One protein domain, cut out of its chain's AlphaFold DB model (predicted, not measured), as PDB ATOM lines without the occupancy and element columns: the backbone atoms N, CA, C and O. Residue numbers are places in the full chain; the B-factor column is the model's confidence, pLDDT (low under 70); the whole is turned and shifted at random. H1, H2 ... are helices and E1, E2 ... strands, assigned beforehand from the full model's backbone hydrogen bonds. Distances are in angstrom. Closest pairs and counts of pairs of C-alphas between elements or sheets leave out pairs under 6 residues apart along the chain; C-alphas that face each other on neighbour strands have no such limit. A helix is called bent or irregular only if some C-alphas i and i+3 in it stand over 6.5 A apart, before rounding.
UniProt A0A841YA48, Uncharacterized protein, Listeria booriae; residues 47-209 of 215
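What this domain is: This is residues 47 to 209 of the 215 residues of an uncharacterized protein of Listeria booriae (UniProt A0A841YA48). The core is a strongly twisted sheet of six strands, with the long helix H1 packed in the curl of one face and H7 over the opposite face. Beyond the edge strand E5, H2 and H3 follow H1 in a zigzag of three helices side by side, and H4 packs on H2 at the far end of the longest axis. The printed part has 163 residues, with named elements in the order H1 H2 H3 H4 H5 E1 E2 E3 E4 E5 H6 H7 E6. The sheet is branched and its neighbour pairs are antiparallel; the class is mixed, helices and strands. The whole is compact, with a radius of gyration of the C-alphas of 15.4 A and spans of 45 by 35 by 29 A.

Where its parts are: Begin with the sheet's longest strand, E4, residues 156 to 168: find C-alpha 156 at (70.441, 119.916, 114.330) and run 38.0 A to C-alpha 168 at (80.557, 149.612, 135.718). The other strands are E1, residues 118 to 122; E2, residues 130 to 137, 23.3 A long; E3, residues 149 to 153; E5, residues 171 to 176, 15.2 A; and E6, residues 203 to 208. The longest helix, H1, residues 47 to 61, starts at C-alpha 47, (68.361, 145.020, 134.006), and runs 21.5 A. Then look for H2, residues 64 to 70; H3, residues 73 to 79; H4, residues 94 to 99; H5, residues 107 to 113; H6, residues 179 to 182; and H7, residues 185 to 196, 16.5 A long. H6 is neither bent nor irregular, but only just: C-alphas 179 and 182 are 6.5 A apart.

How they stand to each other: Look first along E4, where pairing is staggered: E2 lies on one side, beside residues 158 to 166, and on the other side lie E3, beside residues 156 to 159, and E5, beside residues 163 to 168. Check N 133 and O 163 at 2.9 A for E2 and E4, N 150 and O 158 at 2.8 A for E3 and E4, and N 166 and O 173 at 2.9 A for E4 and E5. E3, E4 and E5 make a meander, each strand the antiparallel neighbour of the one before. E1 lies on the other side of E2 from E4, with N 120 and O 134 at 3.0 A, and the edge strand E6 lies on the other side of E1 from E2, with N 121 and O 204 at 2.9 A. The sheet curls round H1, whose closest C-alphas to E5 are those of Ala 48 and Trp 172, 5.9 A. The sheet also curls round H7, on the opposite face from H1; the closest C-alphas of H7 and E6 are those of Val 195 and Val 203, 6.3 A, and those of H7 and E1 are Val 195 and Tyr 122, 6.7 A. H2, the hub, touches three helices. It forms a helical hairpin with H1, at a shallow tilt of 9 degrees, with the C-alphas of Ala 58 and Gly 66 closest at 5.4 A. It forms another with H3, at 17 degrees, with Phe 68 and Gln 76 closest, their C-alphas 5.8 A apart. H4, not on the sheet, touches H2 at a steep tilt of 61 degrees; the closest C-alphas are those of Lys 65 and Ile 97, 5.4 A. H5 touches residues 56 to 61 of H1 alone, with the C-alphas of Glu 57 and Tyr 108 closest at 5.2 A. H6 only grazes the sheet, with residues 179 to 180. In H1, H2, H3, H4, H5 and H7 every O i to N i+4 pair is within hydrogen-bond range; H6 is too short for such a pair.

The domain as a whole: The C-alphas of Glu 95 and Gln 199 are the two farthest apart, 46.6 A, and the printed part has no cut. The long links are H3 to H4, residues 80 to 93, and E2 to E3, with 11 residues. The model's mean pLDDT over the printed part is 82.6; look for values under 70 at residues 124 to 127, 139, 141 to 157, 178 to 184 and 198 to 200.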
ATOM      1  N   GLU A  47      67.626 144.002 134.772       92.56
ATOM      2  CA  GLU A  47      68.361 145.020 134.006       92.56
ATOM      3  C   GLU A  47      69.533 144.413 133.222       92.56
ATOM      4  O   GLU A  47      69.783 144.801 132.083       92.56
ATOM      5  N   ALA A  48      70.231 143.436 133.807       93.12
ATOM      6  CA  ALA A  48      71.298 142.718 133.123       93.12
ATOM      7  C   ALA A  48      70.737 141.802 132.031       93.12
ATOM      8  O   ALA A  48      71.302 141.744 130.945       93.12
ATOM      9  N   ASP A  49      69.592 141.153 132.279       93.06
ATOM     10  CA  ASP A  49      68.918 140.318 131.277       93.06
ATOM     11  C   ASP A  49      68.544 141.138 130.030       93.06
ATOM     12  O   ASP A  49      68.690 140.667 128.899       93.06
ATOM     13  N   ALA A  50      68.108 142.388 130.223       94.44
ATOM     14  CA  ALA A  50      67.820 143.311 129.129       94.44
ATOM     15  C   ALA A  50      69.086 143.678 128.338       94.44
ATOM     16  O   ALA A  50      69.075 143.601 127.110       94.44
ATOM     17  N   VAL A  51      70.187 144.018 129.019       96.12
ATOM     18  CA  VAL A  51      71.474 144.313 128.360       96.12
ATOM     19  C   VAL A  51      72.002 143.092 127.607       96.12
ATOM     20  O   VAL A  51      72.445 143.227 126.470       96.12
ATOM     21  N   ALA A  52      71.896 141.897 128.190       95.19
ATOM     22  CA  ALA A  52      72.308 140.652 127.552       95.19
ATOM     23  C   ALA A  52      71.550 140.412 126.243       95.19
ATOM     24  O   ALA A  52      72.156 140.067 125.231       95.19
ATOM     25  N   LYS A  53      70.232 140.644 126.240       95.12
ATOM     26  CA  LYS A  53      69.406 140.511 125.037       95.12
ATOM     27  C   LYS A  53      69.869 141.445 123.914       95.12
ATOM     28  O   LYS A  53      70.040 140.983 122.791       95.12
ATOM     29  N   VAL A  54      70.099 142.722 124.225       97.06
ATOM     30  CA  VAL A  54      70.564 143.714 123.238       97.06
ATOM     31  C   VAL A  54      71.982 143.383 122.755       97.06
ATOM     32  O   VAL A  54      72.275 143.523 121.573       97.06
ATOM     33  N   ALA A  55      72.853 142.883 123.635       95.94
ATOM     34  CA  ALA A  55      74.190 142.441 123.249       95.94
ATOM     35  C   ALA A  55      74.147 141.247 122.285       95.94
ATOM     36  O   ALA A  55      74.850 141.257 121.280       95.94
ATOM     37  N   TYR A  56      73.306 140.242 122.548       93.94
ATOM     38  CA  TYR A  56      73.134 139.116 121.626       93.94
ATOM     39  C   TYR A  56      72.575 139.542 120.271       93.94
ATOM     40  O   TYR A  56      73.025 139.018 119.257       93.94
ATOM     41  N   GLU A  57      71.636 140.489 120.254       94.88
ATOM     42  CA  GLU A  57      71.127 141.084 119.019       94.88
ATOM     43  C   GLU A  57      72.256 141.738 118.220       94.88
ATOM     44  O   GLU A  57      72.479 141.364 117.073       94.88
ATOM     45  N   ALA A  58      73.050 142.607 118.851       94.31
ATOM     46  CA  ALA A  58      74.166 143.270 118.184       94.31
ATOM     47  C   ALA A  58      75.235 142.283 117.675       94.31
ATOM     48  O   ALA A  58      75.759 142.452 116.577       94.31
ATOM     49  N   ILE A  59      75.541 141.228 118.439       91.12
ATOM     50  CA  ILE A  59      76.516 140.194 118.048       91.12
ATOM     51  C   ILE A  59      76.024 139.389 116.842       91.12
ATOM     52  O   ILE A  59      76.779 139.181 115.897       91.12
ATOM     53  N   LEU A  60      74.773 138.923 116.863       89.12
ATOM     54  CA  LEU A  60      74.230 138.075 115.797       89.12
ATOM     55  C   LEU A  60      73.910 138.844 114.520       89.12
ATOM     56  O   LEU A  60      74.033 138.280 113.431       89.12
ATOM     57  N   ASP A  61      73.549 140.117 114.646       91.88
ATOM     58  CA  ASP A  61      73.309 140.988 113.501       91.88
ATOM     59  C   ASP A  61      74.613 141.609 112.961       91.88
ATOM     60  O   ASP A  61      74.616 142.217 111.891       91.88
ATOM     61  N   GLY A  62      75.744 141.443 113.659       89.88
ATOM     62  CA  GLY A  62      77.025 142.044 113.276       89.88
ATOM     63  C   GLY A  62      77.026 143.574 113.386       89.88
ATOM     64  O   GLY A  62      77.668 144.255 112.589       89.88
ATOM     65  N   ASP A  63      76.288 144.129 114.350       94.31
ATOM     66  CA  ASP A  63      76.243 145.562 114.647       94.31
ATOM     67  C   ASP A  63      77.458 145.972 115.497       94.31
ATOM     68  O   ASP A  63      77.413 146.002 116.735       94.31
ATOM     69  N   LYS A  64      78.570 146.310 114.828       94.00
ATOM     70  CA  LYS A  64      79.817 146.727 115.496       94.00
ATOM     71  C   LYS A  64      79.605 147.944 116.398       94.00
ATOM     72  O   LYS A  64      80.157 148.009 117.499       94.00
ATOM     73  N   LYS A  65      78.783 148.899 115.955       96.50
ATOM     74  CA  LYS A  65      78.449 150.105 116.717       96.50
ATOM     75  C   LYS A  65      77.676 149.759 117.989       96.50
ATOM     76  O   LYS A  65      77.989 150.293 119.054       96.50
ATOM     77  N   GLY A  66      76.694 148.868 117.895       96.38
ATOM     78  CA  GLY A  66      75.949 148.339 119.035       96.38
ATOM     79  C   GLY A  66      76.862 147.656 120.051       96.38
ATOM     80  O   GLY A  66      76.845 148.020 121.228       96.38
ATOM     81  N   ILE A  67      77.724 146.740 119.593       95.38
ATOM     82  CA  ILE A  67      78.705 146.038 120.440       95.38
ATOM     83  C   ILE A  67      79.615 147.040 121.165       95.38
ATOM     84  O   ILE A  67      79.749 146.977 122.388       95.38
ATOM     85  N   PHE A  68      80.194 148.002 120.438       96.00
ATOM     86  CA  PHE A  68      81.094 149.005 121.010       96.00
ATOM     87  C   PHE A  68      80.400 149.876 122.072       96.00
ATOM     88  O   PHE A  68      80.923 150.065 123.171       96.00
ATOM     89  N   ASN A  69      79.184 150.359 121.793       96.62
ATOM     90  CA  ASN A  69      78.433 151.225 122.710       96.62
ATOM     91  C   ASN A  69      77.951 150.506 123.981       96.62
ATOM     92  O   ASN A  69      77.815 151.134 125.036       96.62
ATOM     93  N   LEU A  70      77.690 149.201 123.892       96.88
ATOM     94  CA  LEU A  70      77.347 148.364 125.044       96.88
ATOM     95  C   LEU A  70      78.574 147.984 125.877       96.88
ATOM     96  O   LEU A  70      78.419 147.645 127.053       96.88
ATOM     97  N   GLY A  71      79.766 148.032 125.278       96.12
ATOM     98  CA  GLY A  71      81.021 147.622 125.890       96.12
ATOM     99  C   GLY A  71      81.366 148.368 127.180       96.12
ATOM    100  O   GLY A  71      81.050 149.549 127.344       96.12
ATOM    101  N   SER A  72      82.041 147.675 128.097       96.94
ATOM    102  CA  SER A  72      82.770 148.303 129.201       96.94
ATOM    103  C   SER A  72      83.893 149.181 128.651       96.94
ATOM    104  O   SER A  72      84.298 149.041 127.490       96.94
ATOM    105  N   LYS A  73      84.446 150.078 129.476       96.81
ATOM    106  CA  LYS A  73      85.593 150.896 129.042       96.81
ATOM    107  C   LYS A  73      86.774 150.030 128.607       96.81
ATOM    108  O   LYS A  73      87.523 150.424 127.717       96.81
ATOM    109  N   ASP A  74      86.954 148.873 129.234       94.44
ATOM    110  CA  ASP A  74      88.062 147.979 128.920       94.44
ATOM    111  C   ASP A  74      87.796 147.158 127.653       94.44
ATOM    112  O   ASP A  74      88.713 147.027 126.839       94.44
ATOM    113  N   LEU A  75      86.554 146.721 127.403       93.94
ATOM    114  CA  LEU A  75      86.190 146.129 126.112       93.94
ATOM    115  C   LEU A  75      86.335 147.144 124.971       93.94
ATOM    116  O   LEU A  75      86.942 146.842 123.954       93.94
ATOM    117  N   GLN A  76      85.852 148.376 125.138       95.81
ATOM    118  CA  GLN A  76      85.993 149.413 124.107       95.81
ATOM    119  C   GLN A  76      87.457 149.664 123.736       95.81
ATOM    120  O   GLN A  76      87.787 149.776 122.558       95.81
ATOM    121  N   LYS A  77      88.355 149.720 124.727       94.69
ATOM    122  CA  LYS A  77      89.797 149.850 124.471       94.69
ATOM    123  C   LYS A  77      90.358 148.634 123.742       94.69
ATOM    124  O   LYS A  77      91.178 148.819 122.851       94.69
ATOM    125  N   SER A  78      89.958 147.418 124.123       92.25
ATOM    126  CA  SER A  78      90.490 146.196 123.511       92.25
ATOM    127  C   SER A  78      90.048 146.035 122.055       92.25
ATOM    128  O   SER A  78      90.863 145.635 121.226       92.25
ATOM    129  N   LEU A  79      88.814 146.432 121.729       92.00
ATOM    130  CA  LEU A  79      88.282 146.442 120.362       92.00
ATOM    131  C   LEU A  79      88.967 147.476 119.453       92.00
ATOM    132  O   LEU A  79      88.930 147.331 118.241       92.00
ATOM    133  N   LEU A  80      89.598 148.513 120.012       94.62
ATOM    134  CA  LEU A  80      90.335 149.534 119.251       94.62
ATOM    135  C   LEU A  80      91.838 149.240 119.132       94.62
ATOM    136  O   LEU A  80      92.596 150.078 118.641       94.62
ATOM    137  N   LEU A  81      92.302 148.087 119.620       91.75
ATOM    138  CA  LEU A  81      93.685 147.674 119.412       91.75
ATOM    139  C   LEU A  81      93.906 147.346 117.933       91.75
ATOM    140  O   LEU A  81      93.078 146.692 117.307       91.75
ATOM    141  N   GLU A  82      95.072 147.723 117.401       89.00
ATOM    142  CA  GLU A  82      95.478 147.388 116.026       89.00
ATOM    143  C   GLU A  82      95.327 145.884 115.747       89.00
ATOM    144  O   GLU A  82      94.781 145.483 114.722       89.00
ATOM    145  N   ASN A  83      95.714 145.065 116.730       85.06
ATOM    146  CA  ASN A  83      95.492 143.624 116.756       85.06
ATOM    147  C   ASN A  83      94.379 143.265 117.748       85.06
ATOM    148  O   ASN A  83      94.637 142.597 118.754       85.06
ATOM    149  N   SER A  84      93.165 143.757 117.495       86.00
ATOM    150  CA  SER A  84      91.986 143.416 118.294       86.00
ATOM    151  C   SER A  84      91.858 141.890 118.441       86.00
ATOM    152  O   SER A  84      92.024 141.163 117.456       86.00
ATOM    153  N   PRO A  85      91.548 141.381 119.650       77.62
ATOM    154  CA  PRO A  85      91.244 139.964 119.844       77.62
ATOM    155  C   PRO A  85      89.936 139.551 119.153       77.62
ATOM    156  O   PRO A  85      89.689 138.361 118.967       77.62
ATOM    157  N   ASP A  86      89.098 140.524 118.795       83.00
ATOM    158  CA  ASP A  86      87.910 140.330 117.983       83.00
ATOM    159  C   ASP A  86      88.240 140.670 116.513       83.00
ATOM    160  O   ASP A  86      88.499 141.845 116.220       83.00
ATOM    161  N   PRO A  87      88.251 139.683 115.594       79.50
ATOM    162  CA  PRO A  87      88.637 139.891 114.198       79.50
ATOM    163  C   PRO A  87      87.699 140.843 113.453       79.50
ATOM    164  O   PRO A  87      88.158 141.556 112.562       79.50
ATOM    165  N   ASP A  88      86.430 140.944 113.866       83.06
ATOM    166  CA  ASP A  88      85.494 141.919 113.297       83.06
ATOM    167  C   ASP A  88      85.907 143.361 113.620       83.06
ATOM    168  O   ASP A  88      85.418 144.298 112.992       83.06
ATOM    169  N   PHE A  89      86.812 143.552 114.581       89.56
ATOM    170  CA  PHE A  89      87.334 144.849 114.994       89.56
ATOM    171  C   PHE A  89      88.816 145.056 114.643       89.56
ATOM    172  O   PHE A  89      89.433 146.021 115.089       89.56
ATOM    173  N   TYR A  90      89.414 144.169 113.842       88.12
ATOM    174  CA  TYR A  90      90.818 144.299 113.456       88.12
ATOM    175  C   TYR A  90      91.065 145.600 112.680       88.12
ATOM    176  O   TYR A  90      90.444 145.838 111.646       88.12
ATOM    177  N   SER A  91      91.998 146.428 113.164       87.38
ATOM    178  CA  SER A  91      92.313 147.747 112.583       87.38
ATOM    179  C   SER A  91      91.121 148.717 112.475       87.38
ATOM    180  O   SER A  91      91.166 149.665 111.688       87.38
ATOM    181  N   GLU A  92      90.059 148.514 113.260       92.06
ATOM    182  CA  GLU A  92      88.931 149.443 113.304       92.06
ATOM    183  C   GLU A  92      89.264 150.710 114.107       92.06
ATOM    184  O   GLU A  92      90.058 150.720 115.048       92.06
ATOM    185  N   THR A  93      88.597 151.805 113.754       94.75
ATOM    186  CA  THR A  93      88.648 153.085 114.464       94.75
ATOM    187  C   THR A  93      87.260 153.454 114.976       94.75
ATOM    188  O   THR A  93      86.244 152.932 114.522       94.75
ATOM    189  N   ILE A  94      87.179 154.425 115.888       96.00
ATOM    190  CA  ILE A  94      85.883 154.951 116.347       96.00
ATOM    191  C   ILE A  94      85.058 155.503 115.172       96.00
ATOM    192  O   ILE A  94      83.835 155.373 115.167       96.00
ATOM    193  N   GLU A  95      85.701 156.129 114.183       96.62
ATOM    194  CA  GLU A  95      85.014 156.673 113.009       96.62
ATOM    195  C   GLU A  95      84.410 155.553 112.160       96.62
ATOM    196  O   GLU A  95      83.204 155.564 111.913       96.62
ATOM    197  N   THR A  96      85.215 154.544 111.813       96.25
ATOM    198  CA  THR A  96      84.769 153.414 110.986       96.25
ATOM    199  C   THR A  96      83.685 152.591 111.677       96.25
ATOM    200  O   THR A  96      82.675 152.276 111.048       96.25
ATOM    201  N   ILE A  97      83.803 152.355 112.991       96.00
ATOM    202  CA  ILE A  97      82.755 151.716 113.804       96.00
ATOM    203  C   ILE A  97      81.459 152.534 113.758       96.00
ATOM    204  O   ILE A  97      80.385 151.980 113.534       96.00
ATOM    205  N   ASN A  98      81.526 153.855 113.943       94.88
ATOM    206  CA  ASN A  98      80.328 154.699 113.965       94.88
ATOM    207  C   ASN A  98      79.620 154.806 112.610       94.88
ATOM    208  O   ASN A  98      78.410 155.059 112.598       94.88
ATOM    209  N   SER A  99      80.362 154.627 111.514       94.94
ATOM    210  CA  SER A  99      79.841 154.566 110.146       94.94
ATOM    211  C   SER A  99      79.497 153.154 109.665       94.94
ATOM    212  O   SER A  99      78.993 153.018 108.554       94.94
ATOM    213  N   SER A 100      79.789 152.114 110.453       94.00
ATOM    214  CA  SER A 100      79.538 150.729 110.048       94.00
ATOM    215  C   SER A 100      78.041 150.452 109.901       94.00
ATOM    216  O   SER A 100      77.220 150.897 110.708       94.00
ATOM    217  N   GLU A 101      77.690 149.719 108.847       94.38
ATOM    218  CA  GLU A 101      76.345 149.183 108.664       94.38
ATOM    219  C   GLU A 101      76.215 147.836 109.382       94.38
ATOM    220  O   GLU A 101      77.190 147.104 109.560       94.38
ATOM    221  N   VAL A 102      74.988 147.505 109.780       93.44
ATOM    222  CA  VAL A 102      74.664 146.198 110.355       93.44
ATOM    223  C   VAL A 102      74.831 145.131 109.272       93.44
ATOM    224  O   VAL A 102      74.175 145.208 108.235       93.44
ATOM    225  N   ALA A 103      75.693 144.141 109.513       89.44
ATOM    226  CA  ALA A 103      76.053 143.146 108.503       89.44
ATOM    227  C   ALA A 103      74.890 142.204 108.138       89.44
ATOM    228  O   ALA A 103      74.665 141.933 106.962       89.44
ATOM    229  N   ASN A 104      74.143 141.724 109.137       89.19
ATOM    230  CA  ASN A 104      73.059 140.750 108.981       89.19
ATOM    231  C   ASN A 104      71.805 141.211 109.747       89.19
ATOM    232  O   ASN A 104      71.461 140.643 110.787       89.19
ATOM    233  N   PRO A 105      71.109 142.259 109.279       91.12
ATOM    234  CA  PRO A 105      69.995 142.837 110.019       91.12
ATOM    235  C   PRO A 105      68.865 141.820 110.232       91.12
ATOM    236  O   PRO A 105      68.361 141.224 109.277       91.12
ATOM    237  N   ASN A 106      68.377 141.710 111.471       91.62
ATOM    238  CA  ASN A 106      67.344 140.773 111.930       91.62
ATOM    239  C   ASN A 106      67.780 139.303 112.063       91.62
ATOM    240  O   ASN A 106      66.906 138.460 112.292       91.62
ATOM    241  N   ASN A 107      69.066 138.958 111.952       89.62
ATOM    242  CA  ASN A 107      69.517 137.574 112.128       89.62
ATOM    243  C   ASN A 107      69.122 137.033 113.514       89.62
ATOM    244  O   ASN A 107      68.508 135.968 113.617       89.62
ATOM    245  N   TYR A 108      69.346 137.817 114.575       90.69
ATOM    246  CA  TYR A 108      68.904 137.498 115.932       90.69
ATOM    247  C   TYR A 108      67.394 137.270 116.000       90.69
ATOM    248  O   TYR A 108      66.936 136.225 116.470       90.69
ATOM    249  N   LYS A 109      66.610 138.234 115.498       92.00
ATOM    250  CA  LYS A 109      65.143 138.188 115.530       92.00
ATOM    251  C   LYS A 109      64.607 136.955 114.805       92.00
ATOM    252  O   LYS A 109      63.711 136.287 115.322       92.00
ATOM    253  N   ASN A 110      65.158 136.645 113.635       89.94
ATOM    254  CA  ASN A 110      64.765 135.482 112.852       89.94
ATOM    255  C   ASN A 110      65.125 134.183 113.584       89.94
ATOM    256  O   ASN A 110      64.268 133.306 113.704       89.94
ATOM    257  N   ALA A 111      66.327 134.092 114.162       86.81
ATOM    258  CA  ALA A 111      66.770 132.919 114.908       86.81
ATOM    259  C   ALA A 111      65.868 132.618 116.120       86.81
ATOM    260  O   ALA A 111      65.398 131.488 116.284       86.81
ATOM    261  N   ILE A 112      65.545 133.630 116.936       88.94
ATOM    262  CA  ILE A 112      64.702 133.431 118.127       88.94
ATOM    263  C   ILE A 112      63.218 133.228 117.797       88.94
ATOM    264  O   ILE A 112      62.494 132.639 118.600       88.94
ATOM    265  N   SER A 113      62.745 133.681 116.626       88.19
ATOM    266  CA  SER A 113      61.333 133.558 116.222       88.19
ATOM    267  C   SER A 113      60.861 132.108 116.090       88.19
ATOM    268  O   SER A 113      59.672 131.827 116.226       88.19
ATOM    269  N   THR A 114      61.798 131.177 115.889       82.25
ATOM    270  CA  THR A 114      61.540 129.733 115.855       82.25
ATOM    271  C   THR A 114      61.089 129.179 117.210       82.25
ATOM    272  O   THR A 114      60.530 128.086 117.275       82.25
ATOM    273  N   GLY A 115      61.366 129.903 118.303       83.44
ATOM    274  CA  GLY A 115      61.181 129.443 119.678       83.44
ATOM    275  C   GLY A 115      62.159 128.341 120.110       83.44
ATOM    276  O   GLY A 115      62.203 128.004 121.292       83.44
ATOM    277  N   ASP A 116      62.970 127.806 119.191       85.56
ATOM    278  CA  ASP A 116      63.888 126.683 119.397       85.56
ATOM    279  C   ASP A 116      65.297 127.177 119.762       85.56
ATOM    280  O   ASP A 116      66.251 127.038 118.997       85.56
ATOM    281  N   TYR A 117      65.418 127.797 120.937       88.25
ATOM    282  CA  TYR A 117      66.694 128.255 121.487       88.25
ATOM    283  C   TYR A 117      66.778 128.022 122.997       88.25
ATOM    284  O   TYR A 117      65.786 127.731 123.664       88.25
ATOM    285  N   PHE A 118      67.968 128.170 123.557       89.25
ATOM    286  CA  PHE A 118      68.203 128.218 124.992       89.25
ATOM    287  C   PHE A 118      68.838 129.551 125.358       89.25
ATOM    288  O   PHE A 118      69.765 129.998 124.690       89.25
ATOM    289  N   LEU A 119      68.360 130.162 126.439       91.19
ATOM    290  CA  LEU A 119      68.993 131.315 127.061       91.19
ATOM    291  C   LEU A 119      69.051 131.091 128.569       91.19
ATOM    292  O   LEU A 119      68.022 130.864 129.212       91.19
ATOM    293  N   GLY A 120      70.243 131.191 129.143       90.06
ATOM    294  CA  GLY A 120      70.441 131.077 130.581       90.06
ATOM    295  C   GLY A 120      71.532 132.007 131.088       90.06
ATOM    296  O   GLY A 120      72.485 132.306 130.374       90.06
ATOM    297  N   VAL A 121      71.395 132.436 132.339       89.81
ATOM    298  CA  VAL A 121      72.450 133.113 133.100       89.81
ATOM    299  C   VAL A 121      73.026 132.132 134.115       89.81
ATOM    300  O   VAL A 121      72.273 131.421 134.784       89.81
ATOM    301  N   TYR A 122      74.348 132.055 134.223       85.62
ATOM    302  CA  TYR A 122      75.041 131.079 135.062       85.62
ATOM    303  C   TYR A 122      76.194 131.697 135.858       85.62
ATOM    304  O   TYR A 122      76.641 132.811 135.592       85.62
ATOM    305  N   ASP A 123      76.646 130.962 136.879       70.44
ATOM    306  CA  ASP A 123      77.708 131.372 137.814       70.44
ATOM    307  C   ASP A 123      77.429 132.715 138.525       70.44
ATOM    308  O   ASP A 123      78.324 133.466 138.905       70.44
ATOM    309  N   ASN A 124      76.144 132.994 138.764       58.72
ATOM    310  CA  ASN A 124      75.614 134.236 139.346       58.72
ATOM    311  C   ASN A 124      76.004 134.464 140.834       58.72
ATOM    312  O   ASN A 124      75.543 135.395 141.490       58.72
ATOM    313  N   LEU A 125      76.803 133.579 141.437       51.81
ATOM    314  CA  LEU A 125      76.878 133.462 142.901       51.81
ATOM    315  C   LEU A 125      78.191 133.936 143.529       51.81
ATOM    316  O   LEU A 125      78.256 134.033 144.754       51.81
ATOM    317  N   LYS A 126      79.225 134.267 142.745       53.41
ATOM    318  CA  LYS A 126      80.512 134.726 143.306       53.41
ATOM    319  C   LYS A 126      80.731 136.235 143.239       53.41
ATOM    320  O   LYS A 126      81.391 136.776 144.121       53.41
ATOM    321  N   ASN A 127      80.170 136.927 142.247       68.56
ATOM    322  CA  ASN A 127      80.337 138.371 142.101       68.56
ATOM    323  C   ASN A 127      79.051 139.013 141.567       68.56
ATOM    324  O   ASN A 127      78.752 138.905 140.387       68.56
ATOM    325  N   LYS A 128      78.314 139.738 142.418       75.62
ATOM    326  CA  LYS A 128      77.070 140.435 142.027       75.62
ATOM    327  C   LYS A 128      77.269 141.525 140.966       75.62
ATOM    328  O   LYS A 128      76.287 142.071 140.478       75.62
ATOM    329  N   ASN A 129      78.518 141.852 140.640       87.81
ATOM    330  CA  ASN A 129      78.884 142.817 139.613       87.81
ATOM    331  C   ASN A 129      79.367 142.147 138.320       87.81
ATOM    332  O   ASN A 129      79.843 142.861 137.448       87.81
ATOM    333  N   ARG A 130      79.296 140.813 138.184       90.56
ATOM    334  CA  ARG A 130      79.674 140.100 136.956       90.56
ATOM    335  C   ARG A 130      78.707 138.949 136.685       90.56
ATOM    336  O   ARG A 130      78.442 138.151 137.579       90.56
ATOM    337  N   LEU A 131      78.184 138.859 135.466       90.75
ATOM    338  CA  LEU A 131      77.194 137.857 135.067       90.75
ATOM    339  C   LEU A 131      77.591 137.204 133.750       90.75
ATOM    340  O   LEU A 131      77.978 137.890 132.811       90.75
ATOM    341  N   ASN A 132      77.442 135.884 133.673       90.00
ATOM    342  CA  ASN A 132      77.712 135.118 132.465       90.00
ATOM    343  C   ASN A 132      76.404 134.634 131.857       90.00
ATOM    344  O   ASN A 132      75.594 134.009 132.541       90.00
ATOM    345  N   TYR A 133      76.218 134.891 130.568       91.25
ATOM    346  CA  TYR A 133      75.054 134.439 129.818       91.25
ATOM    347  C   TYR A 133      75.477 133.416 128.774       91.25
ATOM    348  O   TYR A 133      76.587 133.467 128.248       91.25
ATOM    349  N   LEU A 134      74.577 132.481 128.489       89.88
ATOM    350  CA  LEU A 134      74.708 131.471 127.452       89.88
ATOM    351  C   LEU A 134      73.463 131.504 126.567       89.88
ATOM    352  O   LEU A 134      72.363 131.227 127.049       89.88
ATOM    353  N   LEU A 135      73.657 131.791 125.283       89.81
ATOM    354  CA  LEU A 135      72.661 131.651 124.227       89.81
ATOM    355  C   LEU A 135      73.048 130.457 123.359       89.81
ATOM    356  O   LEU A 135      74.196 130.348 122.941       89.81
ATOM    357  N   ILE A 136      72.104 129.563 123.094       87.25
ATOM    358  CA  ILE A 136      72.284 128.453 122.157       87.25
ATOM    359  C   ILE A 136      71.119 128.497 121.182       87.25
ATOM    360  O   ILE A 136      69.969 128.379 121.598       87.25
ATOM    361  N   LEU A 137      71.401 128.695 119.901       86.25
ATOM    362  CA  LEU A 137      70.382 128.798 118.857       86.25
ATOM    363  C   LEU A 137      70.908 128.281 117.522       86.25
ATOM    364  O   LEU A 137      72.107 128.082 117.360       86.25
ATOM    365  N   ASN A 138      70.011 128.053 116.571       79.69
ATOM    366  CA  ASN A 138      70.378 127.808 115.181       79.69
ATOM    367  C   ASN A 138      70.208 129.130 114.411       79.69
ATOM    368  O   ASN A 138      69.063 129.543 114.198       79.69
ATOM    369  N   PRO A 139      71.295 129.854 114.090       66.06
ATOM    370  CA  PRO A 139      71.180 131.138 113.410       66.06
ATOM    371  C   PRO A 139      70.778 130.932 111.947       66.06
ATOM    372  O   PRO A 139      71.127 129.921 111.337       66.06
ATOM    373  N   VAL A 140      70.046 131.894 111.379       70.62
ATOM    374  CA  VAL A 140      69.663 131.846 109.958       70.62
ATOM    375  C   VAL A 140      70.899 132.042 109.089       70.62
ATOM    376  O   VAL A 140      71.155 131.229 108.202       70.62
ATOM    377  N   ASP A 141      71.700 133.054 109.425       67.94
ATOM    378  CA  ASP A 141      73.006 133.293 108.827       67.94
ATOM    379  C   ASP A 141      74.103 132.918 109.820       67.94
ATOM    380  O   ASP A 141      74.194 133.450 110.932       67.94
ATOM    381  N   ARG A 142      74.932 131.954 109.412       66.38
ATOM    382  CA  ARG A 142      76.050 131.446 110.207       66.38
ATOM    383  C   ARG A 142      77.078 132.558 110.412       66.38
ATOM    384  O   ARG A 142      77.551 133.128 109.433       66.38
ATOM    385  N   LEU A 143      77.469 132.820 111.658       64.81
ATOM    386  CA  LEU A 143      78.564 133.754 111.927       64.81
ATOM    387  C   LEU A 143      79.905 133.069 111.592       64.81
ATOM    388  O   LEU A 143      80.234 132.069 112.236       64.81
ATOM    389  N   PRO A 144      80.682 133.567 110.610       51.75
ATOM    390  CA  PRO A 144      81.860 132.869 110.077       51.75
ATOM    391  C   PRO A 144      82.992 132.698 111.103       51.75
ATOM    392  O   PRO A 144      83.723 131.710 111.048       51.75
ATOM    393  N   ASP A 145      83.090 133.606 112.075       53.81
ATOM    394  CA  ASP A 145      84.186 133.632 113.055       53.81
ATOM    395  C   ASP A 145      83.895 132.849 114.340       53.81
ATOM    396  O   ASP A 145      84.762 132.689 115.202       53.81
ATOM    397  N   PHE A 146      82.684 132.313 114.483       55.06
ATOM    398  CA  PHE A 146      82.341 131.417 115.581       55.06
ATOM    399  C   PHE A 146      82.550 129.977 115.113       55.06
ATOM    400  O   PHE A 146      81.633 129.295 114.664       55.06
ATOM    401  N   GLN A 147      83.804 129.538 115.180       45.53
ATOM    402  CA  GLN A 147      84.262 128.309 114.525       45.53
ATOM    403  C   GLN A 147      83.739 127.001 115.149       45.53
ATOM    404  O   GLN A 147      83.810 125.959 114.502       45.53
ATOM    405  N   ASP A 148      83.177 127.032 116.360       52.75
ATOM    406  CA  ASP A 148      82.761 125.818 117.064       52.75
ATOM    407  C   ASP A 148      81.234 125.683 117.134       52.75
ATOM    408  O   ASP A 148      80.538 126.362 117.896       52.75
ATOM    409  N   TRP A 149      80.738 124.753 116.324       52.03
ATOM    410  CA  TRP A 149      79.346 124.329 116.233       52.03
ATOM    411  C   TRP A 149      79.071 123.214 117.243       52.03
ATOM    412  O   TRP A 149      79.868 122.288 117.400       52.03
ATOM    413  N   TYR A 150      77.926 123.278 117.917       51.97
ATOM    414  CA  TYR A 150      77.508 122.297 118.914       51.97
ATOM    415  C   TYR A 150      76.275 121.547 118.409       51.97
ATOM    416  O   TYR A 150      75.157 122.064 118.399       51.97
ATOM    417  N   THR A 151      76.456 120.286 118.026       49.91
ATOM    418  CA  THR A 151      75.333 119.380 117.756       49.91
ATOM    419  C   THR A 151      74.745 118.923 119.091       49.91
ATOM    420  O   THR A 151      75.238 117.981 119.706       49.91
ATOM    421  N   TYR A 152      73.723 119.629 119.582       48.97
ATOM    422  CA  TYR A 152      73.082 119.327 120.874       48.97
ATOM    423  C   TYR A 152      71.902 118.341 120.747       48.97
ATOM    424  O   TYR A 152      71.529 117.695 121.723       48.97
ATOM    425  N   THR A 153      71.339 118.165 119.546       46.91
ATOM    426  CA  THR A 153      70.284 117.176 119.254       46.91
ATOM    427  C   THR A 153      70.600 116.417 117.962       46.91
ATOM    428  O   THR A 153      71.233 116.981 117.071       46.91
ATOM    429  N   GLU A 154      70.126 115.172 117.816       45.72
ATOM    430  CA  GLU A 154      70.238 114.423 116.551       45.72
ATOM    431  C   GLU A 154      69.741 115.290 115.378       45.72
ATOM    432  O   GLU A 154      68.595 115.738 115.369       45.72
ATOM    433  N   ASN A 155      70.608 115.523 114.387       52.22
ATOM    434  CA  ASN A 155      70.309 116.228 113.133       52.22
ATOM    435  C   ASN A 155      70.031 117.746 113.222       52.22
ATOM    436  O   ASN A 155      69.485 118.302 112.268       52.22
ATOM    437  N   LYS A 156      70.418 118.439 114.306       63.94
ATOM    438  CA  LYS A 156      70.441 119.916 114.330       63.94
ATOM    439  C   LYS A 156      71.748 120.455 114.905       63.94
ATOM    440  O   LYS A 156      72.153 120.090 116.010       63.94
ATOM    441  N   GLU A 157      72.371 121.354 114.155       68.69
ATOM    442  CA  GLU A 157      73.522 122.134 114.602       68.69
ATOM    443  C   GLU A 157      73.013 123.385 115.318       68.69
ATOM    444  O   GLU A 157      72.192 124.128 114.779       68.69
ATOM    445  N   TYR A 158      73.491 123.610 116.538       77.19
ATOM    446  CA  TYR A 158      73.282 124.854 117.257       77.19
ATOM    447  C   TYR A 158      74.626 125.555 117.430       77.19
ATOM    448  O   TYR A 158      75.665 124.928 117.629       77.19
ATOM    449  N   GLN A 159      74.601 126.876 117.399       79.50
ATOM    450  CA  GLN A 159      75.719 127.708 117.786       79.50
ATOM    451  C   GLN A 159      75.505 128.157 119.229       79.50
ATOM    452  O   GLN A 159      74.439 128.660 119.587       79.50
ATOM    453  N   ALA A 160      76.520 127.953 120.063       82.25
ATOM    454  CA  ALA A 160      76.546 128.488 121.412       82.25
ATOM    455  C   ALA A 160      77.272 129.841 121.393       82.25
ATOM    456  O   ALA A 160      78.268 130.002 120.686       82.25
ATOM    457  N   ILE A 161      76.816 130.797 122.200       84.81
ATOM    458  CA  ILE A 161      77.421 132.123 122.358       84.81
ATOM    459  C   ILE A 161      77.384 132.513 123.845       84.81
ATOM    460  O   ILE A 161      76.301 132.649 124.429       84.81
ATOM    461  N   LYS A 162      78.553 132.727 124.471       87.81
ATOM    462  CA  LYS A 162      78.648 133.396 125.783       87.81
ATOM    463  C   LYS A 162      78.891 134.858 125.592       87.81
ATOM    464  O   LYS A 162      79.733 135.259 124.795       87.81
ATOM    465  N   ILE A 163      78.255 135.599 126.479       90.88
ATOM    466  CA  ILE A 163      78.705 136.930 126.826       90.88
ATOM    467  C   ILE A 163      78.942 137.018 128.327       90.88
ATOM    468  O   ILE A 163      78.358 136.272 129.121       90.88
ATOM    469  N   GLU A 164      79.795 137.953 128.703       92.06
ATOM    470  CA  GLU A 164      79.994 138.354 130.083       92.06
ATOM    471  C   GLU A 164      79.584 139.815 130.238       92.06
ATOM    472  O   GLU A 164      79.983 140.666 129.441       92.06
ATOM    473  N   LEU A 165      78.781 140.099 131.260       94.12
ATOM    474  CA  LEU A 165      78.415 141.451 131.652       94.12
ATOM    475  C   LEU A 165      79.107 141.821 132.960       94.12
ATOM    476  O   LEU A 165      79.181 141.001 133.875       94.12
ATOM    477  N   ILE A 166      79.536 143.074 133.078       94.44
ATOM    478  CA  ILE A 166      80.079 143.661 134.304       94.44
ATOM    479  C   ILE A 166      79.261 144.887 134.713       94.44
ATOM    480  O   ILE A 166      78.696 145.580 133.868       94.44
ATOM    481  N   LYS A 167      79.182 145.167 136.014       94.06
ATOM    482  CA  LYS A 167      78.606 146.404 136.536       94.06
ATOM    483  C   LYS A 167      79.691 147.475 136.656       94.06
ATOM    484  O   LYS A 167      80.526 147.410 137.555       94.06
ATOM    485  N   GLU A 168      79.647 148.464 135.772       95.12
ATOM    486  CA  GLU A 168      80.557 149.612 135.718       95.12
ATOM    487  C   GLU A 168      79.754 150.898 135.960       95.12
ATOM    488  O   GLU A 168      78.719 151.112 135.333       95.12
ATOM    489  N   ASP A 169      80.180 151.731 136.914       93.69
ATOM    490  CA  ASP A 169      79.495 152.985 137.280       93.69
ATOM    491  C   ASP A 169      77.984 152.811 137.564       93.69
ATOM    492  O   ASP A 169      77.150 153.664 137.271       93.69
ATOM    493  N   GLY A 170      77.615 151.661 138.141       92.94
ATOM    494  CA  GLY A 170      76.230 151.316 138.467       92.94
ATOM    495  C   GLY A 170      75.401 150.778 137.295       92.94
ATOM    496  O   GLY A 170      74.272 150.348 137.528       92.94
ATOM    497  N   GLN A 171      75.953 150.724 136.083       95.75
ATOM    498  CA  GLN A 171      75.293 150.222 134.877       95.75
ATOM    499  C   GLN A 171      75.882 148.883 134.432       95.75
ATOM    500  O   GLN A 171      77.078 148.640 134.573       95.75
ATOM    501  N   TRP A 172      75.052 148.008 133.870       96.06
ATOM    502  CA  TRP A 172      75.533 146.778 133.241       96.06
ATOM    503  C   TRP A 172      76.124 147.081 131.864       96.06
ATOM    504  O   TRP A 172      75.512 147.786 131.061       96.06
ATOM    505  N   LYS A 173      77.314 146.544 131.606       97.31
ATOM    506  CA  LYS A 173      78.088 146.710 130.375       97.31
ATOM    507  C   LYS A 173      78.567 145.359 129.872       97.31
ATOM    508  O   LYS A 173      78.809 144.457 130.673       97.31
ATOM    509  N   LEU A 174      78.708 145.232 128.560       95.81
ATOM    510  CA  LEU A 174      79.300 144.066 127.916       95.81
ATOM    511  C   LEU A 174      80.808 144.070 128.180       95.81
ATOM    512  O   LEU A 174      81.515 144.958 127.726       95.81
ATOM    513  N   GLU A 175      81.300 143.100 128.936       92.69
ATOM    514  CA  GLU A 175      82.737 142.935 129.167       92.69
ATOM    515  C   GLU A 175      83.362 142.063 128.080       92.69
ATOM    516  O   GLU A 175      84.471 142.313 127.619       92.69
ATOM    517  N   GLN A 176      82.655 141.006 127.684       85.00
ATOM    518  CA  GLN A 176      83.172 140.031 126.737       85.00
ATOM    519  C   GLN A 176      82.057 139.531 125.833       85.00
ATOM    520  O   GLN A 176      80.991 139.142 126.308       85.00
ATOM    521  N   ASN A 177      82.334 139.480 124.535       72.81
ATOM    522  CA  ASN A 177      81.427 138.990 123.499       72.81
ATOM    523  C   ASN A 177      81.895 137.674 122.845       72.81
ATOM    524  O   ASN A 177      81.146 137.093 122.063       72.81
ATOM    525  N   ARG A 178      83.125 137.220 123.146       65.62
ATOM    526  CA  ARG A 178      83.808 136.128 122.424       65.62
ATOM    527  C   ARG A 178      84.830 135.311 123.253       65.62
ATOM    528  O   ARG A 178      85.614 134.551 122.701       65.62
ATOM    529  N   ASP A 179      84.818 135.401 124.585       56.00
ATOM    530  CA  ASP A 179      85.878 134.881 125.494       56.00
ATOM    531  C   ASP A 179      86.125 133.353 125.480       56.00
ATOM    532  O   ASP A 179      87.083 132.828 126.046       56.00
ATOM    533  N   TRP A 180      85.289 132.590 124.792       60.66
ATOM    534  CA  TRP A 180      85.398 131.138 124.749       60.66
ATOM    535  C   TRP A 180      86.539 130.564 123.916       60.66
ATOM    536  O   TRP A 180      86.815 129.367 124.040       60.66
ATOM    537  N   PHE A 181      87.220 131.378 123.107       50.50
ATOM    538  CA  PHE A 181      88.374 130.928 122.321       50.50
ATOM    539  C   PHE A 181      89.560 130.486 123.190       50.50
ATOM    540  O   PHE A 181      90.392 129.701 122.743       50.50
ATOM    541  N   SER A 182      89.619 130.943 124.444       56.56
ATOM    542  CA  SER A 182      90.650 130.539 125.407       56.56
ATOM    543  C   SER A 182      90.380 129.170 126.057       56.56
ATOM    544  O   SER A 182      91.290 128.568 126.628       56.56
ATOM    545  N   ILE A 183      89.148 128.652 125.953       64.06
ATOM    546  CA  ILE A 183      88.701 127.403 126.583       64.06
ATOM    547  C   ILE A 183      88.837 126.246 125.587       64.06
ATOM    548  O   ILE A 183      88.344 126.328 124.456       64.06
ATOM    549  N   LYS A 184      89.443 125.127 126.016       68.88
ATOM    550  CA  LYS A 184      89.558 123.916 125.184       68.88
ATOM    551  C   LYS A 184      88.172 123.354 124.849       68.88
ATOM    552  O   LYS A 184      87.275 123.360 125.690       68.88
ATOM    553  N   GLY A 185      88.010 122.771 123.659       70.12
ATOM    554  CA  GLY A 185      86.713 122.258 123.186       70.12
ATOM    555  C   GLY A 185      86.005 121.300 124.159       70.12
ATOM    556  O   GLY A 185      84.799 121.414 124.366       70.12
ATOM    557  N   SER A 186      86.743 120.413 124.841       72.81
ATOM    558  CA  SER A 186      86.179 119.495 125.845       72.81
ATOM    559  C   SER A 186      85.638 120.209 127.089       72.81
ATOM    560  O   SER A 186      84.565 119.865 127.580       72.81
ATOM    561  N   GLU A 187      86.357 121.215 127.586       73.62
ATOM    562  CA  GLU A 187      85.939 122.030 128.735       73.62
ATOM    563  C   GLU A 187      84.722 122.882 128.368       73.62
ATOM    564  O   GLU A 187      83.789 123.023 129.160       73.62
ATOM    565  N   ARG A 188      84.680 123.381 127.127       74.94
ATOM    566  CA  ARG A 188      83.540 124.137 126.611       74.94
ATOM    567  C   ARG A 188      82.288 123.273 126.470       74.94
ATOM    568  O   ARG A 188      81.225 123.684 126.927       74.94
ATOM    569  N   ASN A 189      82.415 122.058 125.927       75.69
ATOM    570  CA  ASN A 189      81.323 121.075 125.879       75.69
ATOM    571  C   ASN A 189      80.759 120.799 127.278       75.69
ATOM    572  O   ASN A 189      79.545 120.807 127.474       75.69
ATOM    573  N   GLN A 190      81.641 120.587 128.258       78.06
ATOM    574  CA  GLN A 190      81.239 120.318 129.635       78.06
ATOM    575  C   GLN A 190      80.539 121.526 130.276       78.06
ATOM    576  O   GLN A 190      79.535 121.351 130.963       78.06
ATOM    577  N   LEU A 191      81.013 122.752 130.023       79.69
ATOM    578  CA  LEU A 191      80.343 123.973 130.473       79.69
ATOM    579  C   LEU A 191      78.935 124.084 129.886       79.69
ATOM    580  O   LEU A 191      77.986 124.292 130.637       79.69
ATOM    581  N   VAL A 192      78.786 123.900 128.572       81.06
ATOM    582  CA  VAL A 192      77.477 123.951 127.904       81.06
ATOM    583  C   VAL A 192      76.530 122.908 128.500       81.06
ATOM    584  O   VAL A 192      75.416 123.252 128.886       81.06
ATOM    585  N   GLN A 193      76.981 121.659 128.663       79.56
ATOM    586  CA  GLN A 193      76.184 120.606 129.301       79.56
ATOM    587  C   GLN A 193      75.761 120.989 130.726       79.56
ATOM    588  O   GLN A 193      74.580 120.897 131.054       79.56
ATOM    589  N   ASN A 194      76.687 121.504 131.538       80.00
ATOM    590  CA  ASN A 194      76.417 121.918 132.917       80.00
ATOM    591  C   ASN A 194      75.442 123.099 133.030       80.00
ATOM    592  O   ASN A 194      74.793 123.245 134.066       80.00
ATOM    593  N   VAL A 195      75.389 123.979 132.026       81.94
ATOM    594  CA  VAL A 195      74.473 125.129 132.017       81.94
ATOM    595  C   VAL A 195      73.091 124.728 131.500       81.94
ATOM    596  O   VAL A 195      72.077 125.211 132.000       81.94
ATOM    597  N   VAL A 196      73.023 123.830 130.518       79.38
ATOM    598  CA  VAL A 196      71.741 123.371 129.969       79.38
ATOM    599  C   VAL A 196      71.049 122.353 130.885       79.38
ATOM    600  O   VAL A 196      69.814 122.322 130.949       79.38
ATOM    601  N   ASP A 197      71.794 121.531 131.621       75.44
ATOM    602  CA  ASP A 197      71.203 120.565 132.544       75.44
ATOM    603  C   ASP A 197      70.551 121.278 133.749       75.44
ATOM    604  O   ASP A 197      71.192 121.980 134.527       75.44
ATOM    605  N   VAL A 198      69.235 121.080 133.911       59.34
ATOM    606  CA  VAL A 198      68.339 121.831 134.829       59.34
ATOM    607  C   VAL A 198      68.703 121.670 136.316       59.34
ATOM    608  O   VAL A 198      68.203 122.406 137.159       59.34
ATOM    609  N   GLN A 199      69.573 120.721 136.662       60.56
ATOM    610  CA  GLN A 199      69.942 120.433 138.052       60.56
ATOM    611  C   GLN A 199      71.044 121.346 138.606       60.56
ATOM    612  O   GLN A 199      71.424 121.211 139.768       60.56
ATOM    613  N   ASN A 200      71.556 122.289 137.812       69.94
ATOM    614  CA  ASN A 200      72.548 123.238 138.292       69.94
ATOM    615  C   ASN A 200      71.876 124.439 138.975       69.94
ATOM    616  O   ASN A 200      71.425 125.375 138.320       69.94
ATOM    617  N   GLU A 201      71.866 124.441 140.311       71.38
ATOM    618  CA  GLU A 201      71.345 125.537 141.150       71.38
ATOM    619  C   GLU A 201      71.970 126.913 140.850       71.38
ATOM    620  O   GLU A 201      71.427 127.950 141.232       71.38
ATOM    621  N   LYS A 202      73.112 126.942 140.153       79.06
ATOM    622  CA  LYS A 202      73.832 128.164 139.781       79.06
ATOM    623  C   LYS A 202      73.371 128.757 138.453       79.06
ATOM    624  O   LYS A 202      73.961 129.744 138.010       79.06
ATOM    625  N   VAL A 203      72.368 128.160 137.813       84.31
ATOM    626  CA  VAL A 203      71.836 128.581 136.519       84.31
ATOM    627  C   VAL A 203      70.402 129.063 136.687       84.31
ATOM    628  O   VAL A 203      69.562 128.385 137.270       84.31
ATOM    629  N   THR A 204      70.096 130.231 136.130       87.44
ATOM    630  CA  THR A 204      68.715 130.654 135.887       87.44
ATOM    631  C   THR A 204      68.429 130.554 134.397       87.44
ATOM    632  O   THR A 204      69.049 131.243 133.589       87.44
ATOM    633  N   VAL A 205      67.496 129.676 134.034       88.00
ATOM    634  CA  VAL A 205      67.030 129.509 132.653       88.00
ATOM    635  C   VAL A 205      65.995 130.590 132.357       88.00
ATOM    636  O   VAL A 205      64.975 130.656 133.039       88.00
ATOM    637  N   LEU A 206      66.273 131.421 131.354       89.06
ATOM    638  CA  LEU A 206      65.411 132.519 130.906       89.06
ATOM    639  C   LEU A 206      64.532 132.112 129.719       89.06
ATOM    640  O   LEU A 206      63.429 132.627 129.559       89.06
ATOM    641  N   HIS A 207      65.024 131.197 128.881       89.31
ATOM    642  CA  HIS A 207      64.259 130.585 127.797       89.31
ATOM    643  C   HIS A 207      64.753 129.169 127.514       89.31
ATOM    644  O   HIS A 207      65.955 128.895 127.581       89.31
ATOM    645  N   ARG A 208      63.829 128.279 127.149       86.94
ATOM    646  CA  ARG A 208      64.147 126.949 126.629       86.94
ATOM    647  C   ARG A 208      63.084 126.512 125.629       86.94
ATOM    648  O   ARG A 208      61.937 126.283 126.000       86.94
ATOM    649  N   GLY A 209      63.497 126.332 124.382       82.94
ATOM    650  CA  GLY A 209      62.661 125.774 123.333       82.94
ATOM    651  C   GLY A 209      62.189 124.365 123.672       82.94
ATOM    652  O   GLY A 209      62.898 123.573 124.292       82.94
TER     653      GLY A 209